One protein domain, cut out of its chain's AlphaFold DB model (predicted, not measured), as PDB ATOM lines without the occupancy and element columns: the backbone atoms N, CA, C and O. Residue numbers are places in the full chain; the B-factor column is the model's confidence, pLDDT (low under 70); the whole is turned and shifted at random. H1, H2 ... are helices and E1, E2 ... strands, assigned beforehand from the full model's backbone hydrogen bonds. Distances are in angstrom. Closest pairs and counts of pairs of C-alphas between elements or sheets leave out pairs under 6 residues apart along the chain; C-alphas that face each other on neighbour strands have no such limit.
ATOM      1  N   ILE A   9      52.235 -28.834 -31.495       96.69
ATOM      2  CA  ILE A   9      51.632 -30.104 -31.921       96.69
ATOM      3  C   ILE A   9      52.644 -30.974 -32.664       96.69
ATOM      4  O   ILE A   9      53.650 -30.482 -33.175       96.69
ATOM      5  N   TYR A  10      52.339 -32.266 -32.778       95.81
ATOM      6  CA  TYR A  10      52.993 -33.129 -33.755       95.81
ATOM      7  C   TYR A  10      52.294 -33.013 -35.107       95.81
ATOM      8  O   TYR A  10      51.079 -33.188 -35.197       95.81
ATOM      9  N   GLY A  11      53.064 -32.759 -36.159       94.25
ATOM     10  CA  GLY A  11      52.578 -32.722 -37.534       94.25
ATOM     11  C   GLY A  11      53.603 -33.318 -38.491       94.25
ATOM     12  O   GLY A  11      54.779 -33.442 -38.156       94.25
ATOM     13  N   CYS A  12      53.167 -33.707 -39.685       94.69
ATOM     14  CA  CYS A  12      54.074 -34.239 -40.702       94.69
ATOM     15  C   CYS A  12      54.828 -33.099 -41.410       94.69
ATOM     16  O   CYS A  12      54.289 -31.999 -41.590       94.69
ATOM     17  N   LYS A  13      56.074 -33.354 -41.813       92.69
ATOM     18  CA  LYS A  13      56.880 -32.481 -42.671       92.69
ATOM     19  C   LYS A  13      57.255 -33.229 -43.959       92.69
ATOM     20  O   LYS A  13      57.984 -34.214 -43.871       92.69
ATOM     21  N   PRO A  14      56.838 -32.754 -45.146       91.81
ATOM     22  CA  PRO A  14      55.957 -31.602 -45.399       91.81
ATOM     23  C   PRO A  14      54.562 -31.749 -44.766       91.81
ATOM     24  O   PRO A  14      54.166 -32.855 -44.407       91.81
ATOM     25  N   ILE A  15      53.825 -30.641 -44.607       92.19
ATOM     26  CA  ILE A  15      52.444 -30.675 -44.091       92.19
ATOM     27  C   ILE A  15      51.615 -31.589 -44.999       92.19
ATOM     28  O   ILE A  15      51.714 -31.494 -46.219       92.19
ATOM     29  N   VAL A  16      50.797 -32.473 -44.417       91.31
ATOM     30  CA  VAL A  16      50.044 -33.497 -45.172       91.31
ATOM     31  C   VAL A  16      49.189 -32.874 -46.277       91.31
ATOM     32  O   VAL A  16      49.185 -33.364 -47.400       91.31
ATOM     33  N   ALA A  17      48.545 -31.744 -45.984       89.12
ATOM     34  CA  ALA A  17      47.739 -31.007 -46.951       89.12
ATOM     35  C   ALA A  17      48.534 -30.431 -48.142       89.12
ATOM     36  O   ALA A  17      47.961 -30.081 -49.166       89.12
ATOM     37  N   LEU A  18      49.863 -30.357 -48.022       90.88
ATOM     38  CA  LEU A  18      50.792 -29.867 -49.041       90.88
ATOM     39  C   LEU A  18      51.610 -31.010 -49.674       90.88
ATOM     40  O   LEU A  18      52.728 -30.791 -50.136       90.88
ATOM     41  N   GLY A  19      51.087 -32.242 -49.661       88.94
ATOM     42  CA  GLY A  19      51.750 -33.416 -50.247       88.94
ATOM     43  C   GLY A  19      52.690 -34.163 -49.296       88.94
ATOM     44  O   GLY A  19      53.482 -34.996 -49.732       88.94
ATOM     45  N   GLY A  20      52.618 -33.881 -47.993       89.69
ATOM     46  CA  GLY A  20      53.332 -34.640 -46.970       89.69
ATOM     47  C   GLY A  20      52.844 -36.081 -46.825       89.69
ATOM     48  O   GLY A  20      51.657 -36.370 -46.974       89.69
ATOM     49  N   ASN A  21      53.750 -36.988 -46.460       92.06
ATOM     50  CA  ASN A  21      53.397 -38.361 -46.099       92.06
ATOM     51  C   ASN A  21      53.167 -38.495 -44.582       92.06
ATOM     52  O   ASN A  21      53.651 -37.686 -43.792       92.06
ATOM     53  N   ARG A  22      52.436 -39.536 -44.175       93.50
ATOM     54  CA  ARG A  22      52.097 -39.822 -42.766       93.50
ATOM     55  C   ARG A  22      53.063 -40.818 -42.110       93.50
ATOM     56  O   ARG A  22      52.657 -41.570 -41.227       93.50
ATOM     57  N   ALA A  23      54.304 -40.877 -42.587       95.06
ATOM     58  CA  ALA A  23      55.306 -41.782 -42.045       95.06
ATOM     59  C   ALA A  23      55.825 -41.272 -40.688       95.06
ATOM     60  O   ALA A  23      55.815 -40.071 -40.422       95.06
ATOM     61  N   LEU A  24      56.267 -42.170 -39.803       93.75
ATOM     62  CA  LEU A  24      56.701 -41.772 -38.457       93.75
ATOM     63  C   LEU A  24      57.921 -40.839 -38.513       93.75
ATOM     64  O   LEU A  24      58.033 -39.910 -37.715       93.75
ATOM     65  N   GLU A  25      58.803 -41.061 -39.483       94.62
ATOM     66  CA  GLU A  25      59.989 -40.255 -39.768       94.62
ATOM     67  C   GLU A  25      59.675 -38.838 -40.267       94.62
ATOM     68  O   GLU A  25      60.532 -37.959 -40.166       94.62
ATOM     69  N   SER A  26      58.462 -38.588 -40.774       93.44
ATOM     70  CA  SER A  26      58.036 -37.245 -41.184       93.44
ATOM     71  C   SER A  26      57.457 -36.441 -40.018       93.44
ATOM     72  O   SER A  26      57.258 -35.231 -40.152       93.44
ATOM     73  N   LEU A  27      57.191 -37.079 -38.872       95.44
ATOM     74  CA  LEU A  27      56.590 -36.420 -37.723       95.44
ATOM     75  C   LEU A  27      57.600 -35.478 -37.052       95.44
ATOM     76  O   LEU A  27      58.714 -35.853 -36.686       95.44
ATOM     77  N   THR A  28      57.196 -34.227 -36.882       95.00
ATOM     78  CA  THR A  28      57.995 -33.179 -36.254       95.00
ATOM     79  C   THR A  28      57.114 -32.300 -35.370       95.00
ATOM     80  O   THR A  28      55.884 -32.379 -35.420       95.00
ATOM     81  N   ILE A  29      57.743 -31.486 -34.527       96.31
ATOM     82  CA  ILE A  29      57.039 -30.534 -33.665       96.31
ATOM     83  C   ILE A  29      56.832 -29.237 -34.448       96.31
ATOM     84  O   ILE A  29      57.791 -28.673 -34.974       96.31
ATOM     85  N   TYR A  30      55.589 -28.764 -34.501       95.62
ATOM     86  CA  TYR A  30      55.209 -27.474 -35.074       95.62
ATOM     87  C   TYR A  30      54.577 -26.568 -34.028       95.62
ATOM     88  O   TYR A  30      53.943 -27.045 -33.083       95.62
ATOM     89  N   ASP A  31      54.647 -25.262 -34.277       97.06
ATOM     90  CA  ASP A  31      53.735 -24.309 -33.655       97.06
ATOM     91  C   ASP A  31      52.304 -24.599 -34.116       97.06
ATOM     92  O   ASP A  31      52.007 -24.717 -35.311       97.06
ATOM     93  N   ALA A  32      51.408 -24.721 -33.143       96.75
ATOM     94  CA  ALA A  32      50.046 -25.195 -33.328       96.75
ATOM     95  C   ALA A  32      49.241 -24.287 -34.261       96.75
ATOM     96  O   ALA A  32      48.603 -24.769 -35.191       96.75
ATOM     97  N   LEU A  33      49.291 -22.972 -34.028       96.62
ATOM     98  CA  LEU A  33      48.469 -22.005 -34.752       96.62
ATOM     99  C   LEU A  33      48.757 -21.979 -36.266       96.62
ATOM    100  O   LEU A  33      47.830 -22.254 -37.026       96.62
ATOM    101  N   PRO A  34      49.989 -21.705 -36.744       94.25
ATOM    102  CA  PRO A  34      50.242 -21.645 -38.184       94.25
ATOM    103  C   PRO A  34      49.980 -22.991 -38.869       94.25
ATOM    104  O   PRO A  34      49.429 -23.026 -39.967       94.25
ATOM    105  N   HIS A  35      50.313 -24.103 -38.208       94.44
ATOM    106  CA  HIS A  35      50.086 -25.430 -38.768       94.44
ATOM    107  C   HIS A  35      48.590 -25.742 -38.914       94.44
ATOM    108  O   HIS A  35      48.155 -26.203 -39.968       94.44
ATOM    109  N   MET A  36      47.783 -25.454 -37.887       93.38
ATOM    110  CA  MET A  36      46.338 -25.683 -37.935       93.38
ATOM    111  C   MET A  36      45.620 -24.745 -38.905       93.38
ATOM    112  O   MET A  36      44.685 -25.188 -39.565       93.38
ATOM    113  N   VAL A  37      46.067 -23.492 -39.049       94.50
ATOM    114  CA  VAL A  37      45.507 -22.566 -40.048       94.50
ATOM    115  C   VAL A  37      45.690 -23.120 -41.461       94.50
ATOM    116  O   VAL A  37      44.731 -23.139 -42.228       94.50
ATOM    117  N   ILE A  38      46.879 -23.641 -41.789       92.75
ATOM    118  CA  ILE A  38      47.133 -24.264 -43.096       92.75
ATOM    119  C   ILE A  38      46.211 -25.470 -43.302       92.75
ATOM    120  O   ILE A  38      45.567 -25.577 -44.342       92.75
ATOM    121  N   LEU A  39      46.111 -26.364 -42.314       90.88
ATOM    122  CA  LEU A  39      45.255 -27.549 -42.422       90.88
ATOM    123  C   LEU A  39      43.770 -27.196 -42.576       90.88
ATOM    124  O   LEU A  39      43.083 -27.830 -43.372       90.88
ATOM    125  N   GLY A  40      43.287 -26.193 -41.840       91.19
ATOM    126  CA  GLY A  40      41.891 -25.762 -41.881       91.19
ATOM    127  C   GLY A  40      41.496 -25.046 -43.176       91.19
ATOM    128  O   GLY A  40      40.316 -25.018 -43.504       91.19
ATOM    129  N   GLN A  41      42.459 -24.478 -43.908       90.25
ATOM    130  CA  GLN A  41      42.215 -23.800 -45.188       90.25
ATOM    131  C   GLN A  41      42.449 -24.693 -46.408       90.25
ATOM    132  O   GLN A  41      41.919 -24.414 -47.479       90.25
ATOM    133  N   ALA A  42      43.269 -25.734 -46.280       88.38
ATOM    134  CA  ALA A  42      43.708 -26.506 -47.435       88.38
ATOM    135  C   ALA A  42      42.663 -27.501 -47.967       88.38
ATOM    136  O   ALA A  42      42.798 -27.960 -49.101       88.38
ATOM    137  N   HIS A  43      41.645 -27.854 -47.176       82.12
ATOM    138  CA  HIS A  43      40.643 -28.849 -47.555       82.12
ATOM    139  C   HIS A  43      39.249 -28.508 -47.034       82.12
ATOM    140  O   HIS A  43      39.097 -27.918 -45.965       82.12
ATOM    141  N   ASP A  44      38.234 -28.983 -47.755       89.00
ATOM    142  CA  ASP A  44      36.851 -28.935 -47.297       89.00
ATOM    143  C   ASP A  44      36.653 -29.861 -46.094       89.00
ATOM    144  O   ASP A  44      36.985 -31.051 -46.121       89.00
ATOM    145  N   MET A  45      36.076 -29.319 -45.023       92.38
ATOM    146  CA  MET A  45      35.738 -30.104 -43.841       92.38
ATOM    147  C   MET A  45      34.395 -30.809 -44.037       92.38
ATOM    148  O   MET A  45      33.409 -30.191 -44.440       92.38
ATOM    149  N   GLN A  46      34.337 -32.098 -43.700       94.06
ATOM    150  CA  GLN A  46      33.110 -32.896 -43.740       94.06
ATOM    151  C   GLN A  46      32.613 -33.211 -42.329       94.06
ATOM    152  O   GLN A  46      33.384 -33.618 -41.459       94.06
ATOM    153  N   LEU A  47      31.305 -33.061 -42.117       94.75
ATOM    154  CA  LEU A  47      30.621 -33.616 -40.955       94.75
ATOM    155  C   LEU A  47      30.433 -35.122 -41.163       94.75
ATOM    156  O   LEU A  47      29.862 -35.538 -42.172       94.75
ATOM    157  N   MET A  48      30.869 -35.917 -40.190       96.19
ATOM    158  CA  MET A  48      30.788 -37.377 -40.215       96.19
ATOM    159  C   MET A  48      29.840 -37.882 -39.123       96.19
ATOM    160  O   MET A  48      29.946 -37.462 -37.972       96.19
ATOM    161  N   GLU A  49      28.956 -38.815 -39.470       95.62
ATOM    162  CA  GLU A  49      28.206 -39.632 -38.515       95.62
ATOM    163  C   GLU A  49      29.102 -40.781 -38.058       95.62
ATOM    164  O   GLU A  49      29.546 -41.591 -38.878       95.62
ATOM    165  N   ASN A  50      29.385 -40.828 -36.759       94.12
ATOM    166  CA  ASN A  50      30.385 -41.719 -36.176       94.12
ATOM    167  C   ASN A  50      29.795 -42.726 -35.174       94.12
ATOM    168  O   ASN A  50      30.531 -43.575 -34.673       94.12
ATOM    169  N   ALA A  51      28.493 -42.659 -34.870       93.94
ATOM    170  CA  ALA A  51      27.824 -43.655 -34.031       93.94
ATOM    171  C   ALA A  51      27.540 -44.964 -34.793       93.94
ATOM    172  O   ALA A  51      27.411 -46.022 -34.179       93.94
ATOM    173  N   ALA A  52      27.459 -44.905 -36.127       86.75
ATOM    174  CA  ALA A  52      27.318 -46.070 -36.996       86.75
ATOM    175  C   ALA A  52      28.669 -46.485 -37.605       86.75
ATOM    176  O   ALA A  52      29.473 -45.634 -37.983       86.75
ATOM    177  N   PHE A  53      28.899 -47.797 -37.751       89.00
ATOM    178  CA  PHE A  53      30.077 -48.342 -38.435       89.00
ATOM    179  C   PHE A  53      29.701 -48.960 -39.802       89.00
ATOM    180  O   PHE A  53      28.777 -49.776 -39.854       89.00
ATOM    181  N   PRO A  54      30.402 -48.620 -40.903       91.25
ATOM    182  CA  PRO A  54      31.478 -47.631 -40.969       91.25
ATOM    183  C   PRO A  54      30.941 -46.195 -40.820       91.25
ATOM    184  O   PRO A  54      29.786 -45.954 -41.192       91.25
ATOM    185  N   PRO A  55      31.768 -45.249 -40.330       95.56
ATOM    186  CA  PRO A  55      31.406 -43.837 -40.287       95.56
ATOM    187  C   PRO A  55      30.994 -43.328 -41.669       95.56
ATOM    188  O   PRO A  55      31.587 -43.716 -42.681       95.56
ATOM    189  N   ARG A  56      29.979 -42.462 -41.724       95.88
ATOM    190  CA  ARG A  56      29.407 -41.975 -42.991       95.88
ATOM    191  C   ARG A  56      29.483 -40.454 -43.092       95.88
ATOM    192  O   ARG A  56      29.242 -39.782 -42.091       95.88
ATOM    193  N   PRO A  57      29.764 -39.891 -44.279       94.75
ATOM    194  CA  PRO A  57      29.666 -38.454 -44.481       94.75
ATOM    195  C   PRO A  57      28.200 -38.012 -44.422       94.75
ATOM    196  O   PRO A  57      27.325 -38.656 -45.002       94.75
ATOM    197  N   VAL A  58      27.944 -36.907 -43.725       95.50
ATOM    198  CA  VAL A  58      26.616 -36.283 -43.625       95.50
ATOM    199  C   VAL A  58      26.513 -35.117 -44.603       95.50
ATOM    200  O   VAL A  58      25.578 -35.062 -45.396       95.50
ATOM    201  N   ARG A  59      27.472 -34.182 -44.548       95.62
ATOM    202  CA  ARG A  59      27.544 -32.986 -45.409       95.62
ATOM    203  C   ARG A  59      28.893 -32.271 -45.283       95.62
ATOM    204  O   ARG A  59      29.664 -32.567 -44.371       95.62
ATOM    205  N   GLY A  60      29.139 -31.283 -46.144       95.69
ATOM    206  CA  GLY A  60      30.209 -30.302 -45.952       95.69
ATOM    207  C   GLY A  60      29.899 -29.335 -44.802       95.69
ATOM    208  O   GLY A  60      28.737 -29.037 -44.507       95.69
ATOM    209  N   ILE A  61      30.933 -28.853 -44.118       94.44
ATOM    210  CA  ILE A  61      30.819 -27.747 -43.162       94.44
ATOM    211  C   ILE A  61      30.725 -26.434 -43.948       94.44
ATOM    212  O   ILE A  61      31.543 -26.182 -44.823       94.44
TER     213      ILE A  61
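Overview. This is residues 9 to 61 of the 63 residues of the protein "DUF1851 domain-containing protein" of Agrobacterium sp. B1(2019) (UniProt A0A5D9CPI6). Two strand hairpins form the two ends of a loose, dumbbell-like shape, and the helix H1 with residues 43 to 45 makes the bridge between them. The first hairpin, E1 and E2, has a long loop of residues 13 to 26 between its strands, and H1 follows straight on from E2; the second, E3 and E4, forms a small lobe of its own at the other end. The printed part has 53 residues, with one named helix and four named strands in the order E1, E2, H1, E3, E4; each of the two sheets has two antiparallel strands, E1 - E2 and E3 - E4, and the class is mixed, helices and strands. The whole is loose, with a radius of gyration of the C-alphas of 13.5 A and spans of 33 by 22 by 19 A.

Along the chain. E1 takes residues 9 to 12 and begins at C-alpha 9, at (51.632, -30.104, -31.921). E2 takes residues 27 to 31 and is 13.1 A long from first to last C-alpha. H1 takes residues 32 to 42, 15.5 A long, and ends at C-alpha 42, at (43.708, -26.506, -47.435). E3 takes residues 46 to 49 and is 9.8 A long; E1 measures 10.0 A. E4 takes residues 56 to 60, 12.1 A long, and ends at C-alpha 60, at (30.209, -30.302, -45.952).

Arrangement. E1 and E2 are a hairpin of antiparallel neighbours, with 130 degrees between their directions. N 9 and O 30 are 2.9 A apart and N 28 and O 11 are 2.8 A apart, both within hydrogen-bond range. The closest C-alphas of E1 and H1 are those of Ile 9 and Ala 32, 5.3 A apart. In H1 every O i to N i+4 pair is within hydrogen-bond range. E3 and E4 are the other hairpin, antiparallel at 147 degrees. There N 47 and O 59 are 2.8 A apart and N 56 and O 49 are 3.0 A apart, both within hydrogen-bond range. E1 and E2 are each apart from E3 and E4, and H1 is apart from E4.

Size, cuts and confidence. The two C-alphas farthest apart are those of Asp 31 and Ala 52, at 34.4 A. The printed part has no cut. The link from E1 to E2 is long, with 14 residues; the link from E3 to E4 is short, with 6; the links from E2 to H1 and from H1 to E3 are tight. The mean pLDDT of the printed part is 93.2, and no printed residue is under 70.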